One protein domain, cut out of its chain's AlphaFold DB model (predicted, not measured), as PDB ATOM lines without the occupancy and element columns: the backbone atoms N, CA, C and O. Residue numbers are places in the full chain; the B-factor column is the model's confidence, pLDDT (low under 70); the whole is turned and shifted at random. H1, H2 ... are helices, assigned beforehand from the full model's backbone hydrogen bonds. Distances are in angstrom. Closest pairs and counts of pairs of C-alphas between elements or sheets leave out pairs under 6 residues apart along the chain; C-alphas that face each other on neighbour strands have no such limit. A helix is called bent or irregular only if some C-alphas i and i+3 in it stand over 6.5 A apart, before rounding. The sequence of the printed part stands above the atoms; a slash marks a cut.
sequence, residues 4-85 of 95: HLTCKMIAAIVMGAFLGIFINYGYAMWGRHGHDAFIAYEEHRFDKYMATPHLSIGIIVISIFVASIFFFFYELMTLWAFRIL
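Overview. This is residues 4 to 85 of the 95 residues of the protein "Putative secreted protein" of Edaphobacter lichenicola (UniProt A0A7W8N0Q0). Three helices form the sides of a flat, open triangle with an empty middle: H1 and H3 are the long sides, meeting near the start of H1 and the end of H3, and H2 is the short side opposite. The 82 printed residues, all helix in class, have H1, H2 and H3 in that order and no named strand. The whole is only just loose, close to extended, with a radius of gyration of the C-alphas of 17.3 A and spans of 48 by 35 by 14 A.

Along the chain. H1, residues 4 to 32, runs 42.1 A from C-alpha 4 at (4.516, 26.013, 39.905). H3, residues 57 to 85, runs 42.0 A to C-alpha 85 at (2.245, 16.350, 39.585). H2, residues 35 to 51, runs 21.4 A; it is only just irregular, with C-alphas 48 and 51 6.8 A apart.

Arrangement. H1, with residues 4 to 15 alone, touches residues 74 to 82 of H3, at a steep tilt of 55 degrees, opposite ways; their closest C-alphas, of Ala 11 and Met 77, are 5.5 A apart. H1 touches H2 with residues 30 to 31 alone, at a steep tilt of 56 degrees; the closest C-alphas, of Trp 30 and Phe 38, are 5.3 A apart. H2 and H3 are apart. Every O i to N i+4 pair is within hydrogen-bond range in H1 and H3, and 12 of 13 in H2.

Size, cuts and confidence. The C-alphas farthest apart, of Asp 36 and Leu 85, are 48.5 A apart. The printed part has no cut, and both links are tight. Residues 52 to 55 have pLDDT under 70.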
ATOM      1  N   HIS A   4       5.162  25.187  40.914       78.25
ATOM      2  CA  HIS A   4       4.516  26.013  39.905       78.25
ATOM      3  C   HIS A   4       5.478  26.429  38.778       78.25
ATOM      4  O   HIS A   4       5.128  26.345  37.603       78.25
ATOM      5  N   LEU A   5       6.717  26.806  39.119       84.62
ATOM      6  CA  LEU A   5       7.750  27.145  38.135       84.62
ATOM      7  C   LEU A   5       8.129  25.923  37.289       84.62
ATOM      8  O   LEU A   5       8.241  26.029  36.073       84.62
ATOM      9  N   THR A   6       8.243  24.747  37.914       85.94
ATOM     10  CA  THR A   6       8.529  23.494  37.201       85.94
ATOM     11  C   THR A   6       7.422  23.134  36.203       85.94
ATOM     12  O   THR A   6       7.731  22.787  35.068       85.94
ATOM     13  N   CYS A   7       6.143  23.280  36.572       84.25
ATOM     14  CA  CYS A   7       5.022  23.038  35.651       84.25
ATOM     15  C   CYS A   7       5.071  23.977  34.439       84.25
ATOM     16  O   CYS A   7       4.917  23.528  33.306       84.25
ATOM     17  N   LYS A   8       5.346  25.266  34.677       85.81
ATOM     18  CA  LYS A   8       5.473  26.279  33.622       85.81
ATOM     19  C   LYS A   8       6.625  25.995  32.661       85.81
ATOM     20  O   LYS A   8       6.464  26.174  31.457       85.81
ATOM     21  N   MET A   9       7.765  25.535  33.178       88.25
ATOM     22  CA  MET A   9       8.903  25.131  32.346       88.25
ATOM     23  C   MET A   9       8.569  23.914  31.484       88.25
ATOM     24  O   MET A   9       8.854  23.923  30.292       88.25
ATOM     25  N   ILE A  10       7.925  22.893  32.061       87.38
ATOM     26  CA  ILE A  10       7.502  21.701  31.313       87.38
ATOM     27  C   ILE A  10       6.529  22.092  30.196       87.38
ATOM     28  O   ILE A  10       6.730  21.695  29.051       87.38
ATOM     29  N   ALA A  11       5.520  22.915  30.498       87.56
ATOM     30  CA  ALA A  11       4.565  23.391  29.499       87.56
ATOM     31  C   ALA A  11       5.260  24.159  28.361       87.56
ATOM     32  O   ALA A  11       4.993  23.887  27.193       87.56
ATOM     33  N   ALA A  12       6.203  25.053  28.685       88.25
ATOM     34  CA  ALA A  12       6.965  25.801  27.685       88.25
ATOM     35  C   ALA A  12       7.813  24.890  26.780       88.25
ATOM     36  O   ALA A  12       7.805  25.062  25.563       88.25
ATOM     37  N   ILE A  13       8.507  23.898  27.354       91.00
ATOM     38  CA  ILE A  13       9.329  22.944  26.594       91.00
ATOM     39  C   ILE A  13       8.461  22.136  25.631       91.00
ATOM     40  O   ILE A  13       8.795  22.016  24.455       91.00
ATOM     41  N   VAL A  14       7.337  21.603  26.113       89.62
ATOM     42  CA  VAL A  14       6.451  20.791  25.277       89.62
ATOM     43  C   VAL A  14       5.849  21.637  24.158       89.62
ATOM     44  O   VAL A  14       5.865  21.219  23.003       89.62
ATOM     45  N   MET A  15       5.389  22.851  24.461       89.75
ATOM     46  CA  MET A  15       4.835  23.757  23.457       89.75
ATOM     47  C   MET A  15       5.871  24.145  22.390       89.75
ATOM     48  O   MET A  15       5.566  24.123  21.197       89.75
ATOM     49  N   GLY A  16       7.110  24.426  22.804       89.38
ATOM     50  CA  GLY A  16       8.224  24.680  21.890       89.38
ATOM     51  C   GLY A  16       8.557  23.469  21.014       89.38
ATOM     52  O   GLY A  16       8.753  23.622  19.810       89.38
ATOM     53  N   ALA A  17       8.553  22.259  21.582       91.31
ATOM     54  CA  ALA A  17       8.783  21.026  20.833       91.31
ATOM     55  C   ALA A  17       7.698  20.791  19.770       91.31
ATOM     56  O   ALA A  17       8.025  20.494  18.623       91.31
ATOM     57  N   PHE A  18       6.420  20.993  20.112       89.75
ATOM     58  CA  PHE A  18       5.319  20.897  19.147       89.75
ATOM     59  C   PHE A  18       5.464  21.897  18.002       89.75
ATOM     60  O   PHE A  18       5.311  21.519  16.841       89.75
ATOM     61  N   LEU A  19       5.798  23.153  18.315       89.75
ATOM     62  CA  LEU A  19       6.010  24.178  17.299       89.75
ATOM     63  C   LEU A  19       7.177  23.814  16.371       89.75
ATOM     64  O   LEU A  19       7.044  23.896  15.152       89.75
ATOM     65  N   GLY A  20       8.297  23.359  16.936       90.44
ATOM     66  CA  GLY A  20       9.461  22.922  16.167       90.44
ATOM     67  C   GLY A  20       9.148  21.738  15.249       90.44
ATOM     68  O   GLY A  20       9.509  21.763  14.075       90.44
ATOM     69  N   ILE A  21       8.420  20.734  15.749       93.19
ATOM     70  CA  ILE A  21       7.990  19.575  14.951       93.19
ATOM     71  C   ILE A  21       7.061  20.013  13.819       93.19
ATOM     72  O   ILE A  21       7.243  19.569  12.689       93.19
ATOM     73  N   PHE A  22       6.096  20.890  14.099       90.56
ATOM     74  CA  PHE A  22       5.166  21.399  13.094       90.56
ATOM     75  C   PHE A  22       5.899  22.114  11.952       90.56
ATOM     76  O   PHE A  22       5.668  21.818  10.779       90.56
ATOM     77  N   ILE A  23       6.832  23.006  12.294       89.31
ATOM     78  CA  ILE A  23       7.651  23.731  11.319       89.31
ATOM     79  C   ILE A  23       8.516  22.756  10.512       89.31
ATOM     80  O   ILE A  23       8.520  22.799   9.281       89.31
ATOM     81  N   ASN A  24       9.210  21.838  11.188       91.94
ATOM     82  CA  ASN A  24      10.071  20.855  10.538       91.94
ATOM     83  C   ASN A  24       9.288  19.922   9.603       91.94
ATOM     84  O   ASN A  24       9.760  19.590   8.521       91.94
ATOM     85  N   TYR A  25       8.077  19.524   9.992       91.81
ATOM     86  CA  TYR A  25       7.198  18.723   9.147       91.81
ATOM     87  C   TYR A  25       6.808  19.475   7.872       91.81
ATOM     88  O   TYR A  25       6.849  18.888   6.793       91.81
ATOM     89  N   GLY A  26       6.497  20.772   7.973       85.75
ATOM     90  CA  GLY A  26       6.244  21.622   6.809       85.75
ATOM     91  C   GLY A  26       7.442  21.662   5.861       85.75
ATOM     92  O   GLY A  26       7.295  21.363   4.676       85.75
ATOM     93  N   TYR A  27       8.639  21.933   6.388       85.94
ATOM     94  CA  TYR A  27       9.871  21.937   5.592       85.94
ATOM     95  C   TYR A  27      10.154  20.583   4.937       85.94
ATOM     96  O   TYR A  27      10.467  20.526   3.751       85.94
ATOM     97  N   ALA A  28       9.997  19.482   5.671       88.06
ATOM     98  CA  ALA A  28      10.192  18.143   5.129       88.06
ATOM     99  C   ALA A  28       9.149  17.796   4.055       88.06
ATOM    100  O   ALA A  28       9.485  17.167   3.053       88.06
ATOM    101  N   MET A  29       7.892  18.201   4.246       88.75
ATOM    102  CA  MET A  29       6.819  17.992   3.277       88.75
ATOM    103  C   MET A  29       7.115  18.736   1.975       88.75
ATOM    104  O   MET A  29       7.130  18.105   0.921       88.75
ATOM    105  N   TRP A  30       7.399  20.037   2.033       83.06
ATOM    106  CA  TRP A  30       7.684  20.834   0.836       83.06
ATOM    107  C   TRP A  30       9.028  20.473   0.196       83.06
ATOM    108  O   TRP A  30       9.110  20.382  -1.024       83.06
ATOM    109  N   GLY A  31      10.043  20.123   0.991       82.69
ATOM    110  CA  GLY A  31      11.325  19.628   0.485       82.69
ATOM    111  C   GLY A  31      11.213  18.304  -0.283       82.69
ATOM    112  O   GLY A  31      11.940  18.089  -1.250       82.69
ATOM    113  N   ARG A  32      10.261  17.427   0.075       87.69
ATOM    114  CA  ARG A  32       9.982  16.188  -0.680       87.69
ATOM    115  C   ARG A  32       9.357  16.432  -2.055       87.69
ATOM    116  O   ARG A  32       9.461  15.554  -2.904       87.69
ATOM    117  N   HIS A  33       8.723  17.583  -2.280       88.31
ATOM    118  CA  HIS A  33       8.113  17.923  -3.571       88.31
ATOM    119  C   HIS A  33       9.138  18.443  -4.595       88.31
ATOM    120  O   HIS A  33       8.781  18.682  -5.746       88.31
ATOM    121  N   GLY A  34      10.409  18.567  -4.201       89.25
ATOM    122  CA  GLY A  34      11.496  19.039  -5.052       89.25
ATOM    123  C   GLY A  34      11.859  20.500  -4.795       89.25
ATOM    124  O   GLY A  34      11.111  21.255  -4.176       89.25
ATOM    125  N   HIS A  35      13.043  20.882  -5.273       87.38
ATOM    126  CA  HIS A  35      13.622  22.207  -5.055       87.38
ATOM    127  C   HIS A  35      12.701  23.333  -5.546       87.38
ATOM    128  O   HIS A  35      12.408  24.257  -4.795       87.38
ATOM    129  N   ASP A  36      12.176  23.217  -6.764       87.81
ATOM    130  CA  ASP A  36      11.392  24.292  -7.378       87.81
ATOM    131  C   ASP A  36      10.050  24.510  -6.664       87.81
ATOM    132  O   ASP A  36       9.620  25.646  -6.477       87.81
ATOM    133  N   ALA A  37       9.422  23.433  -6.175       85.94
ATOM    134  CA  ALA A  37       8.206  23.518  -5.368       85.94
ATOM    135  C   ALA A  37       8.465  24.177  -4.002       85.94
ATOM    136  O   ALA A  37       7.632  24.941  -3.514       85.94
ATOM    137  N   PHE A  38       9.622  23.904  -3.394       89.00
ATOM    138  CA  PHE A  38      10.029  24.537  -2.144       89.00
ATOM    139  C   PHE A  38      10.290  26.041  -2.320       89.00
ATOM    140  O   PHE A  38       9.786  26.840  -1.533       89.00
ATOM    141  N   ILE A  39      11.013  26.432  -3.374       91.69
ATOM    142  CA  ILE A  39      11.291  27.845  -3.670       91.69
ATOM    143  C   ILE A  39      10.000  28.605  -3.972       91.69
ATOM    144  O   ILE A  39       9.784  29.657  -3.381       91.69
ATOM    145  N   ALA A  40       9.101  28.051  -4.793       91.25
ATOM    146  CA  ALA A  40       7.814  28.687  -5.083       91.25
ATOM    147  C   ALA A  40       6.953  28.887  -3.820       91.25
ATOM    148  O   ALA A  40       6.262  29.899  -3.681       91.25
ATOM    149  N   TYR A  41       6.999  27.941  -2.873       87.38
ATOM    150  CA  TYR A  41       6.312  28.069  -1.586       87.38
ATOM    151  C   TYR A  41       6.898  29.193  -0.716       87.38
ATOM    152  O   TYR A  41       6.145  30.003  -0.167       87.38
ATOM    153  N   GLU A  42       8.226  29.259  -0.590       88.38
ATOM    154  CA  GLU A  42       8.898  30.300   0.199       88.38
ATOM    155  C   GLU A  42       8.777  31.687  -0.451       88.38
ATOM    156  O   GLU A  42       8.538  32.663   0.258       88.38
ATOM    157  N   GLU A  43       8.844  31.783  -1.782       91.00
ATOM    158  CA  GLU A  43       8.629  33.026  -2.535       91.00
ATOM    159  C   GLU A  43       7.205  33.554  -2.323       91.00
ATOM    160  O   GLU A  43       7.021  34.692  -1.897       91.00
ATOM    161  N   HIS A  44       6.187  32.697  -2.463       88.06
ATOM    162  CA  HIS A  44       4.802  33.080  -2.176       88.06
ATOM    163  C   HIS A  44       4.613  33.556  -0.727       88.06
ATOM    164  O   HIS A  44       3.869  34.502  -0.453       88.06
ATOM    165  N   ARG A  45       5.277  32.897   0.229       85.44
ATOM    166  CA  ARG A  45       5.243  33.283   1.642       85.44
ATOM    167  C   ARG A  45       5.907  34.643   1.853       85.44
ATOM    168  O   ARG A  45       5.359  35.474   2.579       85.44
ATOM    169  N   PHE A  46       7.059  34.872   1.237       85.94
ATOM    170  CA  PHE A  46       7.761  36.144   1.298       85.94
ATOM    171  C   PHE A  46       6.904  37.268   0.714       85.94
ATOM    172  O   PHE A  46       6.691  38.277   1.381       85.94
ATOM    173  N   ASP A  47       6.315  37.068  -0.460       87.25
ATOM    174  CA  ASP A  47       5.469  38.078  -1.095       87.25
ATOM    175  C   ASP A  47       4.253  38.436  -0.246       87.25
ATOM    176  O   ASP A  47       3.905  39.605  -0.081       87.25
ATOM    177  N   LYS A  48       3.633  37.425   0.365       81.19
ATOM    178  CA  LYS A  48       2.434  37.595   1.183       81.19
ATOM    179  C   LYS A  48       2.690  38.278   2.524       81.19
ATOM    180  O   LYS A  48       1.794  38.953   3.033       81.19
ATOM    181  N   TYR A  49       3.853  38.050   3.137       79.94
ATOM    182  CA  TYR A  49       4.120  38.477   4.515       79.94
ATOM    183  C   TYR A  49       5.253  39.505   4.660       79.94
ATOM    184  O   TYR A  49       5.357  40.109   5.726       79.94
ATOM    185  N   MET A  50       6.102  39.702   3.646       78.62
ATOM    186  CA  MET A  50       7.337  40.498   3.739       78.62
ATOM    187  C   MET A  50       7.527  41.507   2.595       78.62
ATOM    188  O   MET A  50       7.966  42.622   2.873       78.62
ATOM    189  N   ALA A  51       7.210  41.162   1.339       79.44
ATOM    190  CA  ALA A  51       7.524  42.017   0.184       79.44
ATOM    191  C   ALA A  51       6.738  43.336   0.162       79.44
ATOM    192  O   ALA A  51       7.252  44.364  -0.280       79.44
ATOM    193  N   THR A  52       5.508  43.338   0.676       69.19
ATOM    194  CA  THR A  52       4.708  44.552   0.835       69.19
ATOM    195  C   THR A  52       4.385  44.797   2.308       69.19
ATOM    196  O   THR A  52       3.525  44.122   2.882       69.19
ATOM    197  N   PRO A  53       5.029  45.785   2.963       61.81
ATOM    198  CA  PRO A  53       4.719  46.157   4.335       61.81
ATOM    199  C   PRO A  53       3.393  46.924   4.372       61.81
ATOM    200  O   PRO A  53       3.338  48.142   4.522       61.81
ATOM    201  N   HIS A  54       2.286  46.208   4.218       63.50
ATOM    202  CA  HIS A  54       0.970  46.718   4.556       63.50
ATOM    203  C   HIS A  54       0.705  46.297   5.992       63.50
ATOM    204  O   HIS A  54       0.274  45.173   6.252       63.50
ATOM    205  N   LEU A  55       0.983  47.194   6.939       65.19
ATOM    206  CA  LEU A  55       0.604  47.013   8.338       65.19
ATOM    207  C   LEU A  55      -0.926  47.127   8.430       65.19
ATOM    208  O   LEU A  55      -1.491  48.152   8.798       65.19
ATOM    209  N   SER A  56      -1.610  46.086   7.962       73.31
ATOM    210  CA  SER A  56      -3.059  46.036   7.894       73.31
ATOM    211  C   SER A  56      -3.602  45.696   9.276       73.31
ATOM    212  O   SER A  56      -3.086  44.818   9.971       73.31
ATOM    213  N   ILE A  57      -4.679  46.374   9.675       81.25
ATOM    214  CA  ILE A  57      -5.389  46.102  10.935       81.25
ATOM    215  C   ILE A  57      -5.737  44.606  11.044       81.25
ATOM    216  O   ILE A  57      -5.665  44.028  12.126       81.25
ATOM    217  N   GLY A  58      -6.013  43.951   9.910       81.81
ATOM    218  CA  GLY A  58      -6.232  42.509   9.830       81.81
ATOM    219  C   GLY A  58      -5.065  41.673  10.368       81.81
ATOM    220  O   GLY A  58      -5.303  40.760  11.154       81.81
ATOM    221  N   ILE A  59      -3.812  41.997  10.029       83.38
ATOM    222  CA  ILE A  59      -2.633  41.263  10.529       83.38
ATOM    223  C   ILE A  59      -2.506  41.408  12.047       83.38
ATOM    224  O   ILE A  59      -2.213  40.425  12.727       83.38
ATOM    225  N   ILE A  60      -2.767  42.598  12.594       86.75
ATOM    226  CA  ILE A  60      -2.719  42.835  14.044       86.75
ATOM    227  C   ILE A  60      -3.788  41.999  14.751       86.75
ATOM    228  O   ILE A  60      -3.474  41.273  15.692       86.75
ATOM    229  N   VAL A  61      -5.036  42.049  14.274       89.88
ATOM    230  CA  VAL A  61      -6.150  41.288  14.859       89.88
ATOM    231  C   VAL A  61      -5.876  39.785  14.799       89.88
ATOM    232  O   VAL A  61      -6.025  39.096  15.807       89.88
ATOM    233  N   ILE A  62      -5.406  39.281  13.655       88.94
ATOM    234  CA  ILE A  62      -5.039  37.869  13.494       88.94
ATOM    235  C   ILE A  62      -3.895  37.503  14.444       88.94
ATOM    236  O   ILE A  62      -3.960  36.464  15.095       88.94
ATOM    237  N   SER A  63      -2.878  38.354  14.584       87.62
ATOM    238  CA  SER A  63      -1.740  38.093  15.474       87.62
ATOM    239  C   SER A  63      -2.162  38.040  16.941       87.62
ATOM    240  O   SER A  63      -1.745  37.135  17.659       87.62
ATOM    241  N   ILE A  64      -3.037  38.953  17.381       93.44
ATOM    242  CA  ILE A  64      -3.607  38.942  18.737       93.44
ATOM    243  C   ILE A  64      -4.438  37.677  18.957       93.44
ATOM    244  O   ILE A  64      -4.324  37.037  20.003       93.44
ATOM    245  N   PHE A  65      -5.254  37.292  17.977       94.81
ATOM    246  CA  PHE A  65      -6.082  36.096  18.066       94.81
ATOM    247  C   PHE A  65      -5.229  34.825  18.162       94.81
ATOM    248  O   PHE A  65      -5.424  34.011  19.064       94.81
ATOM    249  N   VAL A  66      -4.219  34.693  17.299       91.75
ATOM    250  CA  VAL A  66      -3.260  33.583  17.336       91.75
ATOM    251  C   VAL A  66      -2.505  33.572  18.666       91.75
ATOM    252  O   VAL A  66      -2.460  32.535  19.321       91.75
ATOM    253  N   ALA A  67      -1.982  34.710  19.127       91.19
ATOM    254  CA  ALA A  67      -1.294  34.802  20.415       91.19
ATOM    255  C   ALA A  67      -2.199  34.382  21.586       91.19
ATOM    256  O   ALA A  67      -1.754  33.678  22.489       91.19
ATOM    257  N   SER A  68      -3.481  34.754  21.540       93.56
ATOM    258  CA  SER A  68      -4.478  34.378  22.549       93.56
ATOM    259  C   SER A  68      -4.727  32.867  22.570       93.56
ATOM    260  O   SER A  68      -4.806  32.273  23.644       93.56
ATOM    261  N   ILE A  69      -4.781  32.224  21.398       92.75
ATOM    262  CA  ILE A  69      -4.862  30.761  21.279       92.75
ATOM    263  C   ILE A  69      -3.619  30.106  21.888       92.75
ATOM    264  O   ILE A  69      -3.743  29.189  22.699       92.75
ATOM    265  N   PHE A  70      -2.422  30.588  21.541       89.81
ATOM    266  CA  PHE A  70      -1.170  30.080  22.109       89.81
ATOM    267  C   PHE A  70      -1.161  30.209  23.639       89.81
ATOM    268  O   PHE A  70      -0.859  29.242  24.338       89.81
ATOM    269  N   PHE A  71      -1.558  31.366  24.168       92.00
ATOM    270  CA  PHE A  71      -1.649  31.591  25.607       92.00
ATOM    271  C   PHE A  71      -2.637  30.628  26.283       92.00
ATOM    272  O   PHE A  71      -2.313  30.026  27.307       92.00
ATOM    273  N   PHE A  72      -3.811  30.419  25.684       93.38
ATOM    274  CA  PHE A  72      -4.803  29.471  26.190       93.38
ATOM    275  C   PHE A  72      -4.253  28.040  26.262       93.38
ATOM    276  O   PHE A  72      -4.392  27.374  27.289       93.38
ATOM    277  N   PHE A  73      -3.582  27.571  25.205       90.12
ATOM    278  CA  PHE A  73      -2.953  26.250  25.208       90.12
ATOM    279  C   PHE A  73      -1.845  26.147  26.257       90.12
ATOM    280  O   PHE A  73      -1.788  25.152  26.979       90.12
ATOM    281  N   TYR A  74      -1.006  27.173  26.400       89.25
ATOM    282  CA  TYR A  74       0.041  27.213  27.422       89.25
ATOM    283  C   TYR A  74      -0.520  27.059  28.848       89.25
ATOM    284  O   TYR A  74      -0.023  26.245  29.637       89.25
ATOM    285  N   GLU A  75      -1.578  27.802  29.177       90.19
ATOM    286  CA  GLU A  75      -2.252  27.703  30.476       90.19
ATOM    287  C   GLU A  75      -2.892  26.321  30.669       90.19
ATOM    288  O   GLU A  75      -2.699  25.681  31.707       90.19
ATOM    289  N   LEU A  76      -3.569  25.791  29.643       91.31
ATOM    290  CA  LEU A  76      -4.165  24.455  29.688       91.31
ATOM    291  C   LEU A  76      -3.117  23.365  29.960       91.31
ATOM    292  O   LEU A  76      -3.347  22.479  30.787       91.31
ATOM    293  N   MET A  77      -1.950  23.444  29.314       87.50
ATOM    294  CA  MET A  77      -0.835  22.524  29.547       87.50
ATOM    295  C   MET A  77      -0.264  22.655  30.960       87.50
ATOM    296  O   MET A  77       0.062  21.648  31.589       87.50
ATOM    297  N   THR A  78      -0.177  23.876  31.488       87.62
ATOM    298  CA  THR A  78       0.293  24.127  32.856       87.62
ATOM    299  C   THR A  78      -0.660  23.518  33.887       87.62
ATOM    300  O   THR A  78      -0.212  22.857  34.829       87.62
ATOM    301  N   LEU A  79      -1.975  23.662  33.686       88.12
ATOM    302  CA  LEU A  79      -3.001  23.023  34.517       88.12
ATOM    303  C   LEU A  79      -2.922  21.495  34.446       88.12
ATOM    304  O   LEU A  79      -3.004  20.820  35.475       88.12
ATOM    305  N   TRP A  80      -2.717  20.947  33.248       86.19
ATOM    306  CA  TRP A  80      -2.512  19.514  33.041       86.19
ATOM    307  C   TRP A  80      -1.276  18.995  33.783       86.19
ATOM    308  O   TRP A  80      -1.369  18.020  34.532       86.19
ATOM    309  N   ALA A  81      -0.138  19.679  33.650       84.31
ATOM    310  CA  ALA A  81       1.099  19.338  34.349       84.31
ATOM    311  C   ALA A  81       0.921  19.396  35.873       84.31
ATOM    312  O   ALA A  81       1.357  18.491  36.587       84.31
ATOM    313  N   PHE A  82       0.216  20.412  36.379       84.88
ATOM    314  CA  PHE A  82      -0.105  20.515  37.798       84.88
ATOM    315  C   PHE A  82      -0.981  19.350  38.270       84.88
ATOM    316  O   PHE A  82      -0.729  18.793  39.337       84.88
ATOM    317  N   ARG A  83      -1.977  18.938  37.476       81.94
ATOM    318  CA  ARG A  83      -2.851  17.800  37.797       81.94
ATOM    319  C   ARG A  83      -2.072  16.487  37.882       81.94
ATOM    320  O   ARG A  83      -2.286  15.733  38.827       81.94
ATOM    321  N   ILE A  84      -1.143  16.247  36.954       81.69
ATOM    322  CA  ILE A  84      -0.268  15.062  36.962       81.69
ATOM    323  C   ILE A  84       0.659  15.085  38.184       81.69
ATOM    324  O   ILE A  84       0.773  14.096  38.901       81.69
ATOM    325  N   LEU A  85       1.291  16.223  38.475       78.44
ATOM    326  CA  LEU A  85       2.245  16.350  39.585       78.44
ATOM    327  C   LEU A  85       1.579  16.406  40.970       78.44
ATOM    328  O   LEU A  85       2.248  16.216  41.988       78.44
TER     329      LEU A  85